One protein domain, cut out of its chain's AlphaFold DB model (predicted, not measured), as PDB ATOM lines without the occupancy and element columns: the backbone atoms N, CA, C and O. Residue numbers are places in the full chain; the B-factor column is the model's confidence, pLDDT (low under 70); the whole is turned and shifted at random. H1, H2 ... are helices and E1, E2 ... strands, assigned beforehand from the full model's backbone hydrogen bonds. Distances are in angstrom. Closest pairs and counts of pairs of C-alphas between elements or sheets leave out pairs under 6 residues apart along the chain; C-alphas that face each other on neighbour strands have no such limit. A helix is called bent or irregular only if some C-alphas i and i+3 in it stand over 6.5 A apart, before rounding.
ATOM      1  N   LEU A   2     592.746 346.700 391.960       83.31
ATOM      2  CA  LEU A   2     591.397 347.106 392.385       83.31
ATOM      3  C   LEU A   2     591.357 348.454 393.131       83.31
ATOM      4  O   LEU A   2     590.474 349.262 392.884       83.31
ATOM      5  N   GLU A   3     592.360 348.730 393.970       84.81
ATOM      6  CA  GLU A   3     592.524 350.051 394.595       84.81
ATOM      7  C   GLU A   3     592.778 351.160 393.564       84.81
ATOM      8  O   GLU A   3     592.324 352.279 393.741       84.81
ATOM      9  N   TYR A   4     593.479 350.861 392.467       83.19
ATOM     10  CA  TYR A   4     593.654 351.835 391.391       83.19
ATOM     11  C   TYR A   4     592.313 352.140 390.720       83.19
ATOM     12  O   TYR A   4     592.040 353.300 390.454       83.19
ATOM     13  N   LEU A   5     591.469 351.119 390.514       83.56
ATOM     14  CA  LEU A   5     590.133 351.277 389.940       83.56
ATOM     15  C   LEU A   5     589.227 352.108 390.856       83.56
ATOM     16  O   LEU A   5     588.785 353.169 390.445       83.56
ATOM     17  N   VAL A   6     589.032 351.709 392.118       84.38
ATOM     18  CA  VAL A   6     588.111 352.418 393.034       84.38
ATOM     19  C   VAL A   6     588.473 353.892 393.251       84.38
ATOM     20  O   VAL A   6     587.609 354.685 393.595       84.38
ATOM     21  N   ASN A   7     589.738 354.269 393.040       82.69
ATOM     22  CA  ASN A   7     590.228 355.637 393.211       82.69
ATOM     23  C   ASN A   7     590.379 356.414 391.888       82.69
ATOM     24  O   ASN A   7     591.040 357.452 391.886       82.69
ATOM     25  N   GLN A   8     589.829 355.931 390.763       82.12
ATOM     26  CA  GLN A   8     589.921 356.648 389.482       82.12
ATOM     27  C   GLN A   8     589.073 357.917 389.437       82.12
ATOM     28  O   GLN A   8     589.505 358.909 388.857       82.12
ATOM     29  N   PHE A   9     587.888 357.884 390.047       79.44
ATOM     30  CA  PHE A   9     586.935 358.989 390.035       79.44
ATOM     31  C   PHE A   9     586.462 359.284 391.456       79.44
ATOM     32  O   PHE A   9     586.457 358.400 392.308       79.44
ATOM     33  N   ASN A  10     586.085 360.534 391.711       79.44
ATOM     34  CA  ASN A  10     585.595 361.047 392.996       79.44
ATOM     35  C   ASN A  10     584.062 361.172 393.060       79.44
ATOM     36  O   ASN A  10     583.519 361.543 394.100       79.44
ATOM     37  N   GLU A  11     583.371 360.880 391.962       82.69
ATOM     38  CA  GLU A  11     581.919 360.994 391.849       82.69
ATOM     39  C   GLU A  11     581.207 359.908 392.656       82.69
ATOM     40  O   GLU A  11     581.616 358.741 392.654       82.69
ATOM     41  N   PHE A  12     580.123 360.285 393.339       84.94
ATOM     42  CA  PHE A  12     579.318 359.353 394.122       84.94
ATOM     43  C   PHE A  12     578.845 358.149 393.297       84.94
ATOM     44  O   PHE A  12     579.047 357.013 393.731       84.94
ATOM     45  N   ASP A  13     578.301 358.379 392.099       84.19
ATOM     46  CA  ASP A  13     577.762 357.322 391.237       84.19
ATOM     47  C   ASP A  13     578.819 356.280 390.890       84.19
ATOM     48  O   ASP A  13     578.572 355.077 390.974       84.19
ATOM     49  N   TYR A  14     580.038 356.726 390.577       87.50
ATOM     50  CA  TYR A  14     581.152 355.823 390.315       87.50
ATOM     51  C   TYR A  14     581.417 354.901 391.508       87.50
ATOM     52  O   TYR A  14     581.495 353.679 391.352       87.50
ATOM     53  N   PHE A  15     581.522 355.469 392.712       85.50
ATOM     54  CA  PHE A  15     581.740 354.704 393.938       85.50
ATOM     55  C   PHE A  15     580.588 353.742 394.227       85.50
ATOM     56  O   PHE A  15     580.817 352.577 394.570       85.50
ATOM     57  N   PHE A  16     579.354 354.210 394.071       87.06
ATOM     58  CA  PHE A  16     578.156 353.411 394.260       87.06
ATOM     59  C   PHE A  16     578.119 352.220 393.294       87.06
ATOM     60  O   PHE A  16     578.040 351.068 393.738       87.06
ATOM     61  N   TYR A  17     578.268 352.460 391.988       88.12
ATOM     62  CA  TYR A  17     578.282 351.402 390.980       88.12
ATOM     63  C   TYR A  17     579.458 350.456 391.159       88.12
ATOM     64  O   TYR A  17     579.277 349.245 391.007       88.12
ATOM     65  N   PHE A  18     580.632 350.964 391.531       90.25
ATOM     66  CA  PHE A  18     581.778 350.131 391.862       90.25
ATOM     67  C   PHE A  18     581.400 349.131 392.960       90.25
ATOM     68  O   PHE A  18     581.423 347.919 392.737       90.25
ATOM     69  N   PHE A  19     580.967 349.592 394.132       88.69
ATOM     70  CA  PHE A  19     580.651 348.661 395.216       88.69
ATOM     71  C   PHE A  19     579.464 347.758 394.880       88.69
ATOM     72  O   PHE A  19     579.496 346.572 395.212       88.69
ATOM     73  N   ARG A  20     578.460 348.246 394.152       86.12
ATOM     74  CA  ARG A  20     577.330 347.423 393.707       86.12
ATOM     75  C   ARG A  20     577.756 346.273 392.792       86.12
ATOM     76  O   ARG A  20     577.271 345.165 392.976       86.12
ATOM     77  N   HIS A  21     578.673 346.490 391.851       89.38
ATOM     78  CA  HIS A  21     579.133 345.430 390.943       89.38
ATOM     79  C   HIS A  21     580.127 344.485 391.618       89.38
ATOM     80  O   HIS A  21     579.995 343.264 391.539       89.38
ATOM     81  N   TYR A  22     581.116 345.035 392.322       89.12
ATOM     82  CA  TYR A  22     582.200 344.233 392.887       89.12
ATOM     83  C   TYR A  22     581.760 343.379 394.084       89.12
ATOM     84  O   TYR A  22     582.386 342.357 394.370       89.12
ATOM     85  N   THR A  23     580.652 343.731 394.740       88.44
ATOM     86  CA  THR A  23     580.044 342.888 395.785       88.44
ATOM     87  C   THR A  23     579.335 341.647 395.245       88.44
ATOM     88  O   THR A  23     579.116 340.697 396.002       88.44
ATOM     89  N   LEU A  24     579.015 341.608 393.948       90.31
ATOM     90  CA  LEU A  24     578.330 340.482 393.305       90.31
ATOM     91  C   LEU A  24     579.289 339.410 392.769       90.31
ATOM     92  O   LEU A  24     578.838 338.333 392.395       90.31
ATOM     93  N   ILE A  25     580.602 339.670 392.753       89.69
ATOM     94  CA  ILE A  25     581.587 338.769 392.132       89.69
ATOM     95  C   ILE A  25     581.668 337.423 392.859       89.69
ATOM     96  O   ILE A  25     581.554 336.372 392.238       89.69
ATOM     97  N   SER A  26     581.920 337.430 394.172       92.12
ATOM     98  CA  SER A  26     581.966 336.197 394.967       92.12
ATOM     99  C   SER A  26     581.942 336.468 396.470       92.12
ATOM    100  O   SER A  26     582.247 337.566 396.946       92.12
ATOM    101  N   LYS A  27     581.658 335.418 397.250       90.88
ATOM    102  CA  LYS A  27     581.776 335.455 398.713       90.88
ATOM    103  C   LYS A  27     583.201 335.793 399.164       90.88
ATOM    104  O   LYS A  27     583.351 336.604 400.070       90.88
ATOM    105  N   GLN A  28     584.214 335.231 398.499       91.50
ATOM    106  CA  GLN A  28     585.620 335.476 398.822       91.50
ATOM    107  C   GLN A  28     585.993 336.955 398.649       91.50
ATOM    108  O   GLN A  28     586.651 337.537 399.508       91.50
ATOM    109  N   TRP A  29     585.512 337.599 397.582       91.69
ATOM    110  CA  TRP A  29     585.735 339.030 397.365       91.69
ATOM    111  C   TRP A  29     585.159 339.880 398.500       91.69
ATOM    112  O   TRP A  29     585.841 340.765 399.022       91.69
ATOM    113  N   ASN A  30     583.938 339.562 398.934       89.69
ATOM    114  CA  ASN A  30     583.267 340.260 400.028       89.69
ATOM    115  C   ASN A  30     583.965 340.086 401.388       89.69
ATOM    116  O   ASN A  30     583.866 340.979 402.229       89.69
ATOM    117  N   THR A  31     584.645 338.964 401.629       90.94
ATOM    118  CA  THR A  31     585.304 338.682 402.916       90.94
ATOM    119  C   THR A  31     586.771 339.095 402.954       90.94
ATOM    120  O   THR A  31     587.245 339.555 403.989       90.94
ATOM    121  N   GLU A  32     587.503 338.942 401.852       92.06
ATOM    122  CA  GLU A  32     588.967 339.050 401.854       92.06
ATOM    123  C   GLU A  32     589.500 340.282 401.130       92.06
ATOM    124  O   GLU A  32     590.592 340.744 401.471       92.06
ATOM    125  N   ILE A  33     588.755 340.798 400.147       90.38
ATOM    126  CA  ILE A  33     589.237 341.831 399.225       90.38
ATOM    127  C   ILE A  33     588.614 343.184 399.563       90.38
ATOM    128  O   ILE A  33     589.337 344.113 399.919       90.38
ATOM    129  N   LEU A  34     587.283 343.299 399.508       90.00
ATOM    130  CA  LEU A  34     586.589 344.578 399.709       90.00
ATOM    131  C   LEU A  34     586.876 345.240 401.068       90.00
ATOM    132  O   LEU A  34     587.153 346.437 401.068       90.00
ATOM    133  N   PRO A  35     586.914 344.520 402.211       90.88
ATOM    134  CA  PRO A  35     587.231 345.134 403.506       90.88
ATOM    135  C   PRO A  35     588.647 345.716 403.605       90.88
ATOM    136  O   PRO A  35     588.935 346.489 404.516       90.88
ATOM    137  N   LYS A  36     589.559 345.313 402.711       90.75
ATOM    138  CA  LYS A  36     590.957 345.768 402.699       90.75
ATOM    139  C   LYS A  36     591.191 346.922 401.727       90.75
ATOM    140  O   LYS A  36     592.307 347.437 401.692       90.75
ATOM    141  N   LEU A  37     590.176 347.322 400.957       88.12
ATOM    142  CA  LEU A  37     590.296 348.402 399.987       88.12
ATOM    143  C   LEU A  37     590.602 349.729 400.667       88.12
ATOM    144  O   LEU A  37     589.875 350.189 401.552       88.12
ATOM    145  N   ARG A  38     591.662 350.380 400.197       86.62
ATOM    146  CA  ARG A  38     591.993 351.746 400.582       86.62
ATOM    147  C   ARG A  38     591.380 352.716 399.589       86.62
ATOM    148  O   ARG A  38     591.765 352.759 398.422       86.62
ATOM    149  N   ILE A  39     590.448 353.518 400.083       82.50
ATOM    150  CA  ILE A  39     589.996 354.717 399.388       82.50
ATOM    151  C   ILE A  39     590.999 355.808 399.767       82.50
ATOM    152  O   ILE A  39     591.097 356.204 400.929       82.50
ATOM    153  N   VAL A  40     591.841 356.188 398.810       75.06
ATOM    154  CA  VAL A  40     592.849 357.247 398.967       75.06
ATOM    155  C   VAL A  40     592.110 358.572 399.182       75.06
ATOM    156  O   VAL A  40     590.970 358.675 398.756       75.06
ATOM    157  N   ASP A  41     592.742 359.539 399.867       61.31
ATOM    158  CA  ASP A  41     592.252 360.818 400.446       61.31
ATOM    159  C   ASP A  41     591.386 361.777 399.568       61.31
ATOM    160  O   ASP A  41     591.346 362.989 399.802       61.31
ATOM    161  N   TYR A  42     590.651 361.277 398.584       64.88
ATOM    162  CA  TYR A  42     589.622 361.972 397.834       64.88
ATOM    163  C   TYR A  42     588.337 362.102 398.656       64.88
ATOM    164  O   TYR A  42     587.994 361.271 399.500       64.88
ATOM    165  N   TYR A  43     587.645 363.211 398.421       80.62
ATOM    166  CA  TYR A  43     586.281 363.384 398.890       80.62
ATOM    167  C   TYR A  43     585.375 362.685 397.882       80.62
ATOM    168  O   TYR A  43     585.526 362.941 396.691       80.62
ATOM    169  N   ILE A  44     584.462 361.837 398.347       86.12
ATOM    170  CA  ILE A  44     583.328 361.407 397.531       86.12
ATOM    171  C   ILE A  44     582.391 362.608 397.431       86.12
ATOM    172  O   ILE A  44     581.972 363.138 398.467       86.12
ATOM    173  N   ASP A  45     582.136 363.062 396.211       86.06
ATOM    174  CA  ASP A  45     581.281 364.211 395.934       86.06
ATOM    175  C   ASP A  45     579.821 363.755 395.838       86.06
ATOM    176  O   ASP A  45     579.470 363.006 394.931       86.06
ATOM    177  N   ILE A  46     578.995 364.198 396.788       84.88
ATOM    178  CA  ILE A  46     577.536 364.032 396.779       84.88
ATOM    179  C   ILE A  46     576.913 365.318 396.243       84.88
ATOM    180  O   ILE A  46     577.240 366.412 396.723       84.88
ATOM    181  N   TYR A  47     576.023 365.166 395.271       82.56
ATOM    182  CA  TYR A  47     575.319 366.253 394.598       82.56
ATOM    183  C   TYR A  47     573.835 366.260 394.982       82.56
ATOM    184  O   TYR A  47     573.339 365.338 395.629       82.56
ATOM    185  N   GLU A  48     573.134 367.332 394.621       75.69
ATOM    186  CA  GLU A  48     571.715 367.519 394.939       75.69
ATOM    187  C   GLU A  48     570.820 366.406 394.378       75.69
ATOM    188  O   GLU A  48     569.888 365.963 395.048       75.69
ATOM    189  N   ASP A  49     571.124 365.953 393.167       78.94
ATOM    190  CA  ASP A  49     570.395 364.948 392.400       78.94
ATOM    191  C   ASP A  49     570.736 363.505 392.799       78.94
ATOM    192  O   ASP A  49     570.177 362.560 392.243       78.94
ATOM    193  N   THR A  50     571.622 363.312 393.782       83.19
ATOM    194  CA  THR A  50     571.978 361.977 394.265       83.19
ATOM    195  C   THR A  50     570.798 361.329 394.999       83.19
ATOM    196  O   THR A  50     570.306 361.864 395.996       83.19
ATOM    197  N   ASP A  51     570.378 360.141 394.550       84.12
ATOM    198  CA  ASP A  51     569.240 359.416 395.127       84.12
ATOM    199  C   ASP A  51     569.496 359.060 396.614       84.12
ATOM    200  O   ASP A  51     570.477 358.372 396.935       84.12
ATOM    201  N   PRO A  52     568.617 359.469 397.554       83.62
ATOM    202  CA  PRO A  52     568.714 359.092 398.965       83.62
ATOM    203  C   PRO A  52     568.812 357.578 399.212       83.62
ATOM    204  O   PRO A  52     569.456 357.146 400.176       83.62
ATOM    205  N   ILE A  53     568.197 356.759 398.354       85.50
ATOM    206  CA  ILE A  53     568.271 355.296 398.416       85.50
ATOM    207  C   ILE A  53     569.702 354.836 398.142       85.50
ATOM    208  O   ILE A  53     570.239 354.015 398.892       85.50
ATOM    209  N   ASP A  54     570.357 355.395 397.130       86.81
ATOM    210  CA  ASP A  54     571.736 355.042 396.795       86.81
ATOM    211  C   ASP A  54     572.696 355.478 397.905       86.81
ATOM    212  O   ASP A  54     573.610 354.728 398.271       86.81
ATOM    213  N   ILE A  55     572.448 356.632 398.533       86.38
ATOM    214  CA  ILE A  55     573.193 357.101 399.713       86.38
ATOM    215  C   ILE A  55     573.070 356.095 400.864       86.38
ATOM    216  O   ILE A  55     574.075 355.738 401.494       86.38
ATOM    217  N   GLN A  56     571.858 355.606 401.138       87.19
ATOM    218  CA  GLN A  56     571.620 354.588 402.162       87.19
ATOM    219  C   GLN A  56     572.351 353.282 401.835       87.19
ATOM    220  O   GLN A  56     572.977 352.688 402.721       87.19
ATOM    221  N   ILE A  57     572.300 352.832 400.580       86.25
ATOM    222  CA  ILE A  57     572.988 351.616 400.135       86.25
ATOM    223  C   ILE A  57     574.499 351.778 400.305       86.25
ATOM    224  O   ILE A  57     575.140 350.903 400.892       86.25
ATOM    225  N   LEU A  58     575.077 352.893 399.857       86.12
ATOM    226  CA  LEU A  58     576.507 353.145 400.003       86.12
ATOM    227  C   LEU A  58     576.912 353.213 401.480       86.12
ATOM    228  O   LEU A  58     577.924 352.619 401.856       86.12
ATOM    229  N   SER A  59     576.124 353.871 402.335       88.00
ATOM    230  CA  SER A  59     576.362 353.884 403.786       88.00
ATOM    231  C   SER A  59     576.387 352.462 404.354       88.00
ATOM    232  O   SER A  59     577.340 352.070 405.026       88.00
ATOM    233  N   ASN A  60     575.412 351.627 403.993       89.12
ATOM    234  CA  ASN A  60     575.352 350.236 404.442       89.12
ATOM    235  C   ASN A  60     576.557 349.414 403.959       89.12
ATOM    236  O   ASN A  60     577.156 348.675 404.743       89.12
ATOM    237  N   LEU A  61     576.939 349.551 402.686       86.38
ATOM    238  CA  LEU A  61     578.075 348.835 402.100       86.38
ATOM    239  C   LEU A  61     579.395 349.264 402.741       86.38
ATOM    240  O   LEU A  61     580.186 348.428 403.179       86.38
ATOM    241  N   THR A  62     579.628 350.566 402.851       86.12
ATOM    242  CA  THR A  62     580.868 351.098 403.421       86.12
ATOM    243  C   THR A  62     580.989 350.802 404.914       86.12
ATOM    244  O   THR A  62     582.088 350.481 405.371       86.12
ATOM    245  N   ASN A  63     579.884 350.805 405.666       87.81
ATOM    246  CA  ASN A  63     579.856 350.375 407.065       87.81
ATOM    247  C   ASN A  63     580.132 348.876 407.203       87.81
ATOM    248  O   ASN A  63     580.981 348.484 408.008       87.81
ATOM    249  N   ARG A  64     579.492 348.036 406.376       89.00
ATOM    250  CA  ARG A  64     579.733 346.583 406.337       89.00
ATOM    251  C   ARG A  64     581.211 346.260 406.121       89.00
ATOM    252  O   ARG A  64     581.742 345.364 406.774       89.00
ATOM    253  N   PHE A  65     581.874 346.996 405.234       87.81
ATOM    254  CA  PHE A  65     583.287 346.798 404.904       87.81
ATOM    255  C   PHE A  65     584.248 347.672 405.727       87.81
ATOM    256  O   PHE A  65     585.456 347.593 405.524       87.81
ATOM    257  N   LYS A  66     583.741 348.472 406.680       87.00
ATOM    258  CA  LYS A  66     584.512 349.396 407.536       87.00
ATOM    259  C   LYS A  66     585.428 350.343 406.751       87.00
ATOM    260  O   LYS A  66     586.544 350.651 407.180       87.00
ATOM    261  N   LEU A  67     584.953 350.822 405.607       86.31
ATOM    262  CA  LEU A  67     585.736 351.674 404.722       86.31
ATOM    263  C   LEU A  67     585.950 353.060 405.340       86.31
ATOM    264  O   LEU A  67     585.054 353.675 405.931       86.31
ATOM    265  N   LYS A  68     587.176 353.563 405.194       86.62
ATOM    266  CA  LYS A  68     587.553 354.923 405.585       86.62
ATOM    267  C   LYS A  68     587.546 355.798 404.340       86.62
ATOM    268  O   LYS A  68     588.280 355.520 403.403       86.62
ATOM    269  N   TYR A  69     586.725 356.837 404.357       86.56
ATOM    270  CA  TYR A  69     586.589 357.808 403.276       86.56
ATOM    271  C   TYR A  69     586.044 359.121 403.844       86.56
ATOM    272  O   TYR A  69     585.644 359.181 405.013       86.56
ATOM    273  N   ARG A  70     586.066 360.174 403.027       88.31
ATOM    274  CA  ARG A  70     585.551 361.505 403.366       88.31
ATOM    275  C   ARG A  70     584.516 361.922 402.339       88.31
ATOM    276  O   ARG A  70     584.614 361.531 401.182       88.31
ATOM    277  N   ILE A  71     583.570 362.746 402.759       88.25
ATOM    278  CA  ILE A  71     582.497 363.240 401.899       88.25
ATOM    279  C   ILE A  71     582.621 364.747 401.721       88.25
ATOM    280  O   ILE A  71     582.907 365.485 402.680       88.25
ATOM    281  N   ARG A  72     582.409 365.174 400.477       87.50
ATOM    282  CA  ARG A  72     582.076 366.541 400.097       87.50
ATOM    283  C   ARG A  72     580.613 366.559 399.677       87.50
ATOM    284  O   ARG A  72     580.212 365.774 398.833       87.50
ATOM    285  N   ILE A  73     579.848 367.477 400.247       85.75
ATOM    286  CA  ILE A  73     578.462 367.715 399.838       85.75
ATOM    287  C   ILE A  73     578.422 369.014 399.034       85.75
ATOM    288  O   ILE A  73     579.046 369.997 399.445       85.75
ATOM    289  N   SER A  74     577.721 369.008 397.904       79.25
ATOM    290  CA  SER A  74     577.342 370.194 397.132       79.25
ATOM    291  C   SER A  74     575.818 370.358 397.216       79.25
ATOM    292  O   SER A  74     575.105 369.454 396.803       79.25
ATOM    293  N   ASP A  75     575.354 371.451 397.837       70.31
ATOM    294  CA  ASP A  75     573.957 371.709 398.272       70.31
ATOM    295  C   ASP A  75     572.904 371.542 397.160       70.31
ATOM    296  O   ASP A  75     573.237 371.823 396.011       70.31
ATOM    297  N   TYR A  76     571.668 371.065 397.413       57.78
ATOM    298  CA  TYR A  76     570.633 371.636 398.313       57.78
ATOM    299  C   TYR A  76     570.120 370.746 399.477       57.78
ATOM    300  O   TYR A  76     569.282 371.187 400.273       57.78
ATOM    301  N   ASN A  77     570.590 369.501 399.617       57.78
ATOM    302  CA  ASN A  77     570.082 368.552 400.621       57.78
ATOM    303  C   ASN A  77     571.077 368.297 401.764       57.78
ATOM    304  O   ASN A  77     571.774 367.285 401.805       57.78
ATOM    305  N   LEU A  78     571.082 369.179 402.769       64.25
ATOM    306  CA  LEU A  78     571.880 369.025 403.998       64.25
ATOM    307  C   LEU A  78     571.466 367.832 404.886       64.25
ATOM    308  O   LEU A  78     572.074 367.621 405.929       64.25
ATOM    309  N   LYS A  79     570.451 367.044 404.526       68.94
ATOM    310  CA  LYS A  79     569.909 365.965 405.367       68.94
ATOM    311  C   LYS A  79     570.516 364.605 405.013       68.94
ATOM    312  O   LYS A  79     569.833 363.735 404.483       68.94
ATOM    313  N   ILE A  80     571.806 364.417 405.305       73.94
ATOM    314  CA  ILE A  80     572.492 363.122 405.133       73.94
ATOM    315  C   ILE A  80     572.835 362.503 406.495       73.94
ATOM    316  O   ILE A  80     574.002 362.368 406.877       73.94
ATOM    317  N   ASP A  81     571.805 362.084 407.229       77.94
ATOM    318  CA  ASP A  81     571.954 361.575 408.601       77.94
ATOM    319  C   ASP A  81     572.878 360.353 408.689       77.94
ATOM    320  O   ASP A  81     573.702 360.246 409.598       77.94
ATOM    321  N   ASN A  82     572.807 359.466 407.695       80.75
ATOM    322  CA  ASN A  82     573.548 358.202 407.676       80.75
ATOM    323  C   ASN A  82     575.046 358.346 407.402       80.75
ATOM    324  O   ASN A  82     575.780 357.364 407.526       80.75
ATOM    325  N   LEU A  83     575.502 359.525 406.969       83.69
ATOM    326  CA  LEU A  83     576.894 359.766 406.587       83.69
ATOM    327  C   LEU A  83     577.501 361.009 407.243       83.69
ATOM    328  O   LEU A  83     578.641 361.355 406.930       83.69
ATOM    329  N   LYS A  84     576.797 361.656 408.179       84.50
ATOM    330  CA  LYS A  84     577.242 362.899 408.830       84.50
ATOM    331  C   LYS A  84     578.647 362.816 409.438       84.50
ATOM    332  O   LYS A  84     579.453 363.728 409.274       84.50
ATOM    333  N   ASP A  85     579.001 361.667 410.007       85.56
ATOM    334  CA  ASP A  85     580.316 361.399 410.603       85.56
ATOM    335  C   ASP A  85     581.446 361.211 409.567       85.56
ATOM    336  O   ASP A  85     582.603 360.976 409.922       85.56
ATOM    337  N   LYS A  86     581.135 361.276 408.271       87.00
ATOM    338  CA  LYS A  86     582.100 361.210 407.163       87.00
ATOM    339  C   LYS A  86     582.240 362.550 406.438       87.00
ATOM    340  O   LYS A  86     583.133 362.693 405.598       87.00
ATOM    341  N   VAL A  87     581.395 363.536 406.748       87.31
ATOM    342  CA  VAL A  87     581.385 364.845 406.086       87.31
ATOM    343  C   VAL A  87     582.532 365.701 406.612       87.31
ATOM    344  O   VAL A  87     582.637 365.981 407.801       87.31
ATOM    345  N   HIS A  88     583.422 366.105 405.708       87.00
ATOM    346  CA  HIS A  88     584.604 366.915 406.035       87.00
ATOM    347  C   HIS A  88     584.627 368.257 405.298       87.00
ATOM    348  O   HIS A  88     585.355 369.171 405.701       87.00
ATOM    349  N   TYR A  89     583.884 368.364 404.197       85.44
ATOM    350  CA  TYR A  89     583.814 369.549 403.360       85.44
ATOM    351  C   TYR A  89     582.373 369.760 402.905       85.44
ATOM    352  O   TYR A  89     581.721 368.820 402.456       85.44
ATOM    353  N   LEU A  90     581.913 371.001 402.963       84.50
ATOM    354  CA  LEU A  90     580.587 371.379 402.503       84.50
ATOM    355  C   LEU A  90     580.684 372.534 401.510       84.50
ATOM    356  O   LEU A  90     581.419 373.497 401.743       84.50
ATOM    357  N   LYS A  91     579.962 372.415 400.399       81.81
ATOM    358  CA  LYS A  91     579.800 373.444 399.378       81.81
ATOM    359  C   LYS A  91     578.344 373.893 399.379       81.81
ATOM    360  O   LYS A  91     577.479 373.148 398.938       81.81
TER     361      LYS A  91
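Overview. This is residues 2 to 91 of the 520 residues of an uncharacterized protein of Tieghemostelium lacteum (UniProt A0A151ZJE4). A small parallel sheet, E1 E2 E3, makes one end of an elongated domain; H2 and H4 cross in the middle, and H3 makes the other end, where residues 24 to 29 stick out. H1 lies near H2 and H3, and H5 grazes the sheet. The printed part has 90 residues, with five named helices and three named strands in the order H1 H2 H3 E1 H4 E2 H5 E3, class mixed. It is compact, with a radius of gyration of the C-alphas of 12.7 A and spans of 39 by 24 by 20 A.

Along the chain. Look first for the strands: E1, residues 43 to 46; E2, residues 70 to 74, 13.5 A long; and E3, residues 87 to 91, ending at C-alpha 91 (579.800, 373.444, 399.378). Find C-alpha 52 at (568.714, 359.092, 398.965); from there H4 runs to residue 64, 18.2 A. H2 is residues 12 to 22, 15.4 A; H3 is 27 to 36, 14.4 A; H1 is 2 to 6; H5 is 81 to 86. H5 is irregular, with C-alphas 82 and 85 8.0 A apart, and H3 only just, with C-alphas 31 and 34 6.8 A apart.

Arrangement. Between E1 and E2 find N 44 and O 70 at 2.9 A; between E2 and E3, N 91 and O 73 at 2.8 A. E1, H4, E2 and E2, H5, E3 are strand-helix-strand units, parallel neighbour strands joined through a helix, with right-handed crossovers. H2 touches H4, closest at the C-alphas of Phe 16 and Leu 58, 6.0 A, at a steep tilt of 53 degrees. Every O i to N i+4 pair is within hydrogen-bond range in H1, H2 and H4, but 3 of 6 in H3 and 0 of 2 in H5, where 1 of 3 O i to N i+3 pairs is.

Size, cuts and confidence. The C-alphas farthest apart, Gln 28 and Tyr 76, are 39.1 A apart. The printed part has no cut and no long link. Look for pLDDT under 70 at residues 41 to 42 and 76 to 79.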